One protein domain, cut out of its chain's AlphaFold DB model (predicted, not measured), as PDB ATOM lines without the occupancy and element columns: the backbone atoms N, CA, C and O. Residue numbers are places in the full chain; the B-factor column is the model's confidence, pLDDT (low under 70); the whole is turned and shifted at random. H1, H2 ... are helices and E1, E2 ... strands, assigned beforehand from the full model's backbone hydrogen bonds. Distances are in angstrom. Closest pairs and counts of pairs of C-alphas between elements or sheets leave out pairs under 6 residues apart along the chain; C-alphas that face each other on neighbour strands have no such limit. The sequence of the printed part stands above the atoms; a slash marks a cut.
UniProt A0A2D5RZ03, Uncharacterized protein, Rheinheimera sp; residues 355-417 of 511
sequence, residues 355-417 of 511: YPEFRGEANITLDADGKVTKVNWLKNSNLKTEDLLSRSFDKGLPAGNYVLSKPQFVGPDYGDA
ATOM      1  N   TYR A 355     -13.426  -4.698  11.922       76.75
ATOM      2  CA  TYR A 355     -14.871  -4.653  11.970       76.75
ATOM      3  C   TYR A 355     -15.318  -3.954  13.258       76.75
ATOM      4  O   TYR A 355     -15.857  -4.582  14.178       76.75
ATOM      5  N   PRO A 356     -15.014  -2.650  13.380       71.31
ATOM      6  CA  PRO A 356     -15.156  -1.903  14.624       71.31
ATOM      7  C   PRO A 356     -16.608  -1.791  15.091       71.31
ATOM      8  O   PRO A 356     -16.833  -1.588  16.287       71.31
ATOM      9  N   GLU A 357     -17.589  -1.937  14.198       77.88
ATOM     10  CA  GLU A 357     -19.015  -1.941  14.523       77.88
ATOM     11  C   GLU A 357     -19.512  -3.267  15.108       77.88
ATOM     12  O   GLU A 357     -20.510  -3.259  15.829       77.88
ATOM     13  N   PHE A 358     -18.833  -4.393  14.860       85.06
ATOM     14  CA  PHE A 358     -19.303  -5.688  15.341       85.06
ATOM     15  C   PHE A 358     -19.190  -5.794  16.859       85.06
ATOM     16  O   PHE A 358     -18.168  -5.467  17.469       85.06
ATOM     17  N   ARG A 359     -20.265  -6.253  17.485       83.75
ATOM     18  CA  ARG A 359     -20.331  -6.693  18.876       83.75
ATOM     19  C   ARG A 359     -20.983  -8.070  18.879       83.75
ATOM     20  O   ARG A 359     -21.869  -8.324  18.066       83.75
ATOM     21  N   GLY A 360     -20.555  -8.928  19.798       85.69
ATOM     22  CA  GLY A 360     -21.065 -10.291  19.938       85.69
ATOM     23  C   GLY A 360     -20.109 -11.349  19.402       85.69
ATOM     24  O   GLY A 360     -18.899 -11.127  19.325       85.69
ATOM     25  N   GLU A 361     -20.679 -12.502  19.063       88.88
ATOM     26  CA  GLU A 361     -19.969 -13.676  18.559       88.88
ATOM     27  C   GLU A 361     -20.753 -14.308  17.405       88.88
ATOM     28  O   GLU A 361     -21.979 -14.422  17.468       88.88
ATOM     29  N   ALA A 362     -20.058 -14.748  16.362       91.88
ATOM     30  CA  ALA A 362     -20.647 -15.438  15.222       91.88
ATOM     31  C   ALA A 362     -19.739 -16.571  14.748       91.88
ATOM     32  O   ALA A 362     -18.524 -16.398  14.708       91.88
ATOM     33  N   ASN A 363     -20.318 -17.688  14.310       93.00
ATOM     34  CA  ASN A 363     -19.605 -18.679  13.507       93.00
ATOM     35  C   ASN A 363     -20.046 -18.542  12.056       93.00
ATOM     36  O   ASN A 363     -21.236 -18.640  11.743       93.00
ATOM     37  N   ILE A 364     -19.078 -18.287  11.188       93.56
ATOM     38  CA  ILE A 364     -19.278 -17.970   9.780       93.56
ATOM     39  C   ILE A 364     -18.418 -18.873   8.903       93.56
ATOM     40  O   ILE A 364     -17.351 -19.317   9.314       93.56
ATOM     41  N   THR A 365     -18.870 -19.118   7.680       94.38
ATOM     42  CA  THR A 365     -18.095 -19.820   6.654       94.38
ATOM     43  C   THR A 365     -17.658 -18.822   5.589       94.38
ATOM     44  O   THR A 365     -18.494 -18.085   5.060       94.38
ATOM     45  N   LEU A 366     -16.363 -18.803   5.276       92.94
ATOM     46  CA  LEU A 366     -15.764 -17.997   4.214       92.94
ATOM     47  C   LEU A 366     -15.476 -18.854   2.979       92.94
ATOM     48  O   LEU A 366     -15.083 -20.015   3.106       92.94
ATOM     49  N   ASP A 367     -15.658 -18.282   1.790       92.00
ATOM     50  CA  ASP A 367     -15.128 -18.850   0.546       92.00
ATOM     51  C   ASP A 367     -13.660 -18.449   0.302       92.00
ATOM     52  O   ASP A 367     -13.032 -17.773   1.117       92.00
ATOM     53  N   ALA A 368     -13.101 -18.886  -0.832       89.50
ATOM     54  CA  ALA A 368     -11.710 -18.627  -1.208       89.50
ATOM     55  C   ALA A 368     -11.402 -17.142  -1.484       89.50
ATOM     56  O   ALA A 368     -10.235 -16.754  -1.493       89.50
ATOM     57  N   ASP A 369     -12.429 -16.312  -1.692       88.56
ATOM     58  CA  ASP A 369     -12.297 -14.864  -1.861       88.56
ATOM     59  C   ASP A 369     -12.455 -14.111  -0.526       88.56
ATOM     60  O   ASP A 369     -12.412 -12.879  -0.498       88.56
ATOM     61  N   GLY A 370     -12.633 -14.838   0.586       88.69
ATOM     62  CA  GLY A 370     -12.851 -14.276   1.917       88.69
ATOM     63  C   GLY A 370     -14.275 -13.758   2.137       88.69
ATOM     64  O   GLY A 370     -14.519 -13.030   3.102       88.69
ATOM     65  N   LYS A 371     -15.234 -14.090   1.263       93.38
ATOM     66  CA  LYS A 371     -16.635 -13.679   1.400       93.38
ATOM     67  C   LYS A 371     -17.397 -14.632   2.310       93.38
ATOM     68  O   LYS A 371     -17.257 -15.849   2.226       93.38
ATOM     69  N   VAL A 372     -18.260 -14.070   3.155       94.50
ATOM     70  CA  VAL A 372     -19.154 -14.853   4.008       94.50
ATOM     71  C   VAL A 372     -20.213 -15.539   3.148       94.50
ATOM     72  O   VAL A 372     -21.038 -14.889   2.510       94.50
ATOM     73  N   THR A 373     -20.207 -16.868   3.150       95.75
ATOM     74  CA  THR A 373     -21.180 -17.697   2.422       95.75
ATOM     75  C   THR A 373     -22.251 -18.280   3.334       95.75
ATOM     76  O   THR A 373     -23.350 -18.589   2.874       95.75
ATOM     77  N   LYS A 374     -21.959 -18.411   4.633       95.94
ATOM     78  CA  LYS A 374     -22.883 -18.968   5.622       95.94
ATOM     79  C   LYS A 374     -22.651 -18.357   7.000       95.94
ATOM     80  O   LYS A 374     -21.514 -18.097   7.379       95.94
ATOM     81  N   VAL A 375     -23.729 -18.191   7.762       95.06
ATOM     82  CA  VAL A 375     -23.694 -17.917   9.206       95.06
ATOM     83  C   VAL A 375     -24.272 -19.145   9.904       95.06
ATOM     84  O   VAL A 375     -25.457 -19.438   9.760       95.06
ATOM     85  N   ASN A 376     -23.428 -19.906  10.600       91.88
ATOM     86  CA  ASN A 376     -23.823 -21.130  11.297       91.88
ATOM     87  C   ASN A 376     -24.561 -20.811  12.603       91.88
ATOM     88  O   ASN A 376     -25.550 -21.464  12.926       91.88
ATOM     89  N   TRP A 377     -24.108 -19.789  13.332       92.44
ATOM     90  CA  TRP A 377     -24.808 -19.237  14.492       92.44
ATOM     91  C   TRP A 377     -24.366 -17.798  14.779       92.44
ATOM     92  O   TRP A 377     -23.283 -17.375  14.371       92.44
ATOM     93  N   LEU A 378     -25.205 -17.061  15.513       89.94
ATOM     94  CA  LEU A 378     -24.980 -15.675  15.926       89.94
ATOM     95  C   LEU A 378     -25.479 -15.482  17.366       89.94
ATOM     96  O   LEU A 378     -26.623 -15.821  17.669       89.94
ATOM     97  N   LYS A 379     -24.629 -14.965  18.260       86.56
ATOM     98  CA  LYS A 379     -24.911 -14.807  19.696       86.56
ATOM     99  C   LYS A 379     -24.561 -13.405  20.180       86.56
ATOM    100  O   LYS A 379     -23.515 -12.863  19.832       86.56
ATOM    101  N   ASN A 380     -25.431 -12.839  21.021       81.31
ATOM    102  CA  ASN A 380     -25.233 -11.547  21.692       81.31
ATOM    103  C   ASN A 380     -24.753 -10.426  20.750       81.31
ATOM    104  O   ASN A 380     -23.918  -9.604  21.138       81.31
ATOM    105  N   SER A 381     -25.234 -10.438  19.502       84.19
ATOM    106  CA  SER A 381     -24.756  -9.539  18.458       84.19
ATOM    107  C   SER A 381     -25.659  -8.333  18.265       84.19
ATOM    108  O   SER A 381     -26.875  -8.415  18.418       84.19
ATOM    109  N   ASN A 382     -25.044  -7.204  17.915       85.38
ATOM    110  CA  ASN A 382     -25.746  -6.007  17.462       85.38
ATOM    111  C   ASN A 382     -26.096  -6.040  15.964       85.38
ATOM    112  O   ASN A 382     -26.766  -5.125  15.492       85.38
ATOM    113  N   LEU A 383     -25.628  -7.051  15.229       88.50
ATOM    114  CA  LEU A 383     -25.903  -7.242  13.808       88.50
ATOM    115  C   LEU A 383     -26.870  -8.399  13.578       88.50
ATOM    116  O   LEU A 383     -27.101  -9.222  14.465       88.50
ATOM    117  N   LYS A 384     -27.417  -8.467  12.364       92.00
ATOM    118  CA  LYS A 384     -28.212  -9.595  11.882       92.00
ATOM    119  C   LYS A 384     -27.398 -10.493  10.953       92.00
ATOM    120  O   LYS A 384     -26.339 -10.123  10.448       92.00
ATOM    121  N   THR A 385     -27.925 -11.686  10.698       91.44
ATOM    122  CA  THR A 385     -27.331 -12.673   9.789       91.44
ATOM    123  C   THR A 385     -27.096 -12.105   8.389       91.44
ATOM    124  O   THR A 385     -26.045 -12.334   7.797       91.44
ATOM    125  N   GLU A 386     -28.045 -11.327   7.868       93.25
ATOM    126  CA  GLU A 386     -27.971 -10.737   6.528       93.25
ATOM    127  C   GLU A 386     -26.839  -9.707   6.426       93.25
ATOM    128  O   GLU A 386     -26.161  -9.635   5.398       93.25
ATOM    129  N   ASP A 387     -26.588  -8.964   7.511       91.56
ATOM    130  CA  ASP A 387     -25.486  -8.005   7.581       91.56
ATOM    131  C   ASP A 387     -24.148  -8.725   7.417       91.56
ATOM    132  O   ASP A 387     -23.295  -8.244   6.674       91.56
ATOM    133  N   LEU A 388     -23.982  -9.896   8.046       90.88
ATOM    134  CA  LEU A 388     -22.770 -10.715   7.952       90.88
ATOM    135  C   LEU A 388     -22.616 -11.388   6.582       90.88
ATOM    136  O   LEU A 388     -21.517 -11.381   6.038       90.88
ATOM    137  N   LEU A 389     -23.692 -11.916   5.988       93.44
ATOM    138  CA  LEU A 389     -23.662 -12.545   4.652       93.44
ATOM    139  C   LEU A 389     -23.255 -11.575   3.530       93.44
ATOM    140  O   LEU A 389     -22.780 -11.992   2.475       93.44
ATOM    141  N   SER A 390     -23.439 -10.272   3.745       89.25
ATOM    142  CA  SER A 390     -23.011  -9.234   2.804       89.25
ATOM    143  C   SER A 390     -21.515  -8.892   2.890       89.25
ATOM    144  O   SER A 390     -21.032  -8.072   2.107       89.25
ATOM    145  N   ARG A 391     -20.772  -9.489   3.836       88.31
ATOM    146  CA  ARG A 391     -19.381  -9.123   4.129       88.31
ATOM    147  C   ARG A 391     -18.356  -9.973   3.393       88.31
ATOM    148  O   ARG A 391     -18.567 -11.141   3.065       88.31
ATOM    149  N   SER A 392     -17.196  -9.357   3.207       88.31
ATOM    150  CA  SER A 392     -15.963 -10.002   2.777       88.31
ATOM    151  C   SER A 392     -14.815  -9.490   3.636       88.31
ATOM    152  O   SER A 392     -14.781  -8.310   3.986       88.31
ATOM    153  N   PHE A 393     -13.914 -10.393   3.993       85.69
ATOM    154  CA  PHE A 393     -12.693 -10.109   4.736       85.69
ATOM    155  C   PHE A 393     -11.494 -10.034   3.776       85.69
ATOM    156  O   PHE A 393     -11.646 -10.238   2.570       85.69
ATOM    157  N   ASP A 394     -10.315  -9.684   4.295       76.75
ATOM    158  CA  ASP A 394      -9.116  -9.476   3.481       76.75
ATOM    159  C   ASP A 394      -8.759 -10.706   2.625       76.75
ATOM    160  O   ASP A 394      -8.882 -11.859   3.048       76.75
ATOM    161  N   LYS A 395      -8.274 -10.446   1.404       65.56
ATOM    162  CA  LYS A 395      -7.823 -11.490   0.474       65.56
ATOM    163  C   LYS A 395      -6.595 -12.212   1.036       65.56
ATOM    164  O   LYS A 395      -5.671 -11.567   1.525       65.56
ATOM    165  N   GLY A 396      -6.570 -13.538   0.903       71.25
ATOM    166  CA  GLY A 396      -5.513 -14.402   1.453       71.25
ATOM    167  C   GLY A 396      -5.952 -15.212   2.675       71.25
ATOM    168  O   GLY A 396      -5.173 -16.017   3.180       71.25
ATOM    169  N   LEU A 397      -7.197 -15.027   3.124       79.50
ATOM    170  CA  LEU A 397      -7.844 -15.931   4.061       79.50
ATOM    171  C   LEU A 397      -8.154 -17.282   3.403       79.50
ATOM    172  O   LEU A 397      -8.754 -17.303   2.327       79.50
ATOM    173  N   PRO A 398      -7.795 -18.404   4.045       82.19
ATOM    174  CA  PRO A 398      -8.277 -19.714   3.636       82.19
ATOM    175  C   PRO A 398      -9.809 -19.778   3.632       82.19
ATOM    176  O   PRO A 398     -10.475 -19.212   4.499       82.19
ATOM    177  N   ALA A 399     -10.383 -20.512   2.682       88.12
ATOM    178  CA  ALA A 399     -11.793 -20.875   2.771       88.12
ATOM    179  C   ALA A 399     -12.009 -21.784   3.994       88.12
ATOM    180  O   ALA A 399     -11.187 -22.660   4.266       88.12
ATOM    181  N   GLY A 400     -13.119 -21.612   4.709       89.81
ATOM    182  CA  GLY A 400     -13.427 -22.451   5.868       89.81
ATOM    183  C   GLY A 400     -14.297 -21.782   6.920       89.81
ATOM    184  O   GLY A 400     -14.892 -20.732   6.684       89.81
ATOM    185  N   ASN A 401     -14.394 -22.423   8.083       90.94
ATOM    186  CA  ASN A 401     -15.185 -21.934   9.205       90.94
ATOM    187  C   ASN A 401     -14.342 -21.040  10.114       90.94
ATOM    188  O   ASN A 401     -13.180 -21.327  10.388       90.94
ATOM    189  N   TYR A 402     -14.955 -19.971  10.605       90.69
ATOM    190  CA  TYR A 402     -14.326 -18.989  11.472       90.69
ATOM    191  C   TYR A 402     -15.274 -18.580  12.594       90.69
ATOM    192  O   TYR A 402     -16.485 -18.486  12.392       90.69
ATOM    193  N   VAL A 403     -14.714 -18.268  13.762       90.50
ATOM    194  CA  VAL A 403     -15.410 -17.535  14.818       90.50
ATOM    195  C   VAL A 403     -15.002 -16.074  14.734       90.50
ATOM    196  O   VAL A 403     -13.829 -15.732  14.857       90.50
ATOM    197  N   LEU A 404     -15.989 -15.209  14.533       89.44
ATOM    198  CA  LEU A 404     -15.862 -13.768  14.672       89.44
ATOM    199  C   LEU A 404     -16.321 -13.393  16.081       89.44
ATOM    200  O   LEU A 404     -17.496 -13.557  16.405       89.44
ATOM    201  N   SER A 405     -15.428 -12.877  16.917       87.56
ATOM    202  CA  SER A 405     -15.754 -12.482  18.285       87.56
ATOM    203  C   SER A 405     -15.213 -11.097  18.606       87.56
ATOM    204  O   SER A 405     -14.096 -10.725  18.250       87.56
ATOM    205  N   LYS A 406     -16.014 -10.300  19.313       79.44
ATOM    206  CA  LYS A 406     -15.502  -9.133  20.027       79.44
ATOM    207  C   LYS A 406     -15.825  -9.314  21.506       79.44
ATOM    208  O   LYS A 406     -16.993  -9.158  21.876       79.44
ATOM    209  N   PRO A 407     -14.833  -9.658  22.349       63.00
ATOM    210  CA  PRO A 407     -15.111  -9.968  23.738       63.00
ATOM    211  C   PRO A 407     -15.710  -8.740  24.427       63.00
ATOM    212  O   PRO A 407     -15.129  -7.657  24.420       63.00
ATOM    213  N   GLN A 408     -16.886  -8.905  25.030       52.75
ATOM    214  CA  GLN A 408     -17.657  -7.803  25.625       52.75
ATOM    215  C   GLN A 408     -16.974  -7.160  26.849       52.75
ATOM    216  O   GLN A 408     -17.381  -6.090  27.295       52.75
ATOM    217  N   PHE A 409     -15.937  -7.804  27.393       51.59
ATOM    218  CA  PHE A 409     -15.307  -7.462  28.675       51.59
ATOM    219  C   PHE A 409     -13.987  -6.706  28.554       51.59
ATOM    220  O   PHE A 409     -13.366  -6.377  29.566       51.59
ATOM    221  N   VAL A 410     -13.527  -6.454  27.333       47.59
ATOM    222  CA  VAL A 410     -12.328  -5.659  27.099       47.59
ATOM    223  C   VAL A 410     -12.809  -4.258  26.746       47.59
ATOM    224  O   VAL A 410     -13.634  -4.103  25.852       47.59
ATOM    225  N   GLY A 411     -12.413  -3.265  27.549       41.00
ATOM    226  CA  GLY A 411     -12.940  -1.897  27.502       41.00
ATOM    227  C   GLY A 411     -12.874  -1.235  26.114       41.00
ATOM    228  O   GLY A 411     -12.324  -1.811  25.179       41.00
ATOM    229  N   PRO A 412     -13.394  -0.003  25.966       43.94
ATOM    230  CA  PRO A 412     -13.536   0.680  24.671       43.94
ATOM    231  C   PRO A 412     -12.239   0.800  23.845       43.94
ATOM    232  O   PRO A 412     -12.321   1.020  22.639       43.94
ATOM    233  N   ASP A 413     -11.075   0.607  24.471       45.25
ATOM    234  CA  ASP A 413      -9.747   0.690  23.861       45.25
ATOM    235  C   ASP A 413      -9.259  -0.623  23.217       45.25
ATOM    236  O   ASP A 413      -8.253  -0.623  22.507       45.25
ATOM    237  N   TYR A 414      -9.940  -1.756  23.441       49.34
ATOM    238  CA  TYR A 414      -9.663  -2.981  22.688       49.34
ATOM    239  C   TYR A 414     -10.378  -2.899  21.342       49.34
ATOM    240  O   TYR A 414     -11.609  -2.824  21.260       49.34
ATOM    241  N   GLY A 415      -9.546  -2.836  20.304       59.88
ATOM    242  CA  GLY A 415      -9.903  -2.554  18.926       59.88
ATOM    243  C   GLY A 415     -10.859  -3.555  18.282       59.88
ATOM    244  O   GLY A 415     -11.686  -4.211  18.909       59.88
ATOM    245  N   ASP A 416     -10.829  -3.533  16.965       72.19
ATOM    246  CA  ASP A 416     -11.496  -4.411  16.007       72.19
ATOM    247  C   ASP A 416     -11.774  -5.862  16.466       72.19
ATOM    248  O   ASP A 416     -11.099  -6.413  17.334       72.19
ATOM    249  N   ALA A 417     -12.813  -6.481  15.897       81.81
ATOM    250  CA  ALA A 417     -13.178  -7.865  16.195       81.81
ATOM    251  C   ALA A 417     -12.040  -8.846  15.852       81.81
ATOM    252  O   ALA A 417     -11.215  -8.591  14.978       81.81
TER     253      ALA A 417
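AT A GLANCE: This is residues 355 to 417 of the 511 residues of an uncharacterized protein of Rheinheimera sp (UniProt A0A2D5RZ03). A strongly twisted wall of three antiparallel strands, in order E2, E1, E3, has the short helix H1 over one face. Under half of the 63 printed residues are in named elements, mostly strand, running E1, E2, H1, E3. The whole is compact, with a radius of gyration of the C-alphas of 11.6 A, and spans 33 by 21 by 16 A.

HOW THE PARTS SIT: E1, residues 360 to 366, and E2, residues 372 to 379, form a hairpin; N 363 and O 377 are within hydrogen-bond range, 3.0 A. E3, residues 400 to 406, is E1's other neighbour, with N 364 and O 402 at 2.9 A. H1, residues 385 to 389, is on the sheet, its height over the sheet 8.2 A; its O i to N i+4 pair is within range. E2, H1 and E3 make a split strand-helix-strand unit, two same-way strands with E1 between, its crossover left-handed.

IN THESE COORDINATES: E1, 18.3 A long, begins at C-alpha 360 (-21.065, -10.291, 19.938); E3, 19.5 A long, ends at C-alpha 406 (-15.502, -9.133, 20.027).

THE WHOLE: The printed part has no cut; pLDDT is under 70 at residue 395 and residues 407 to 415.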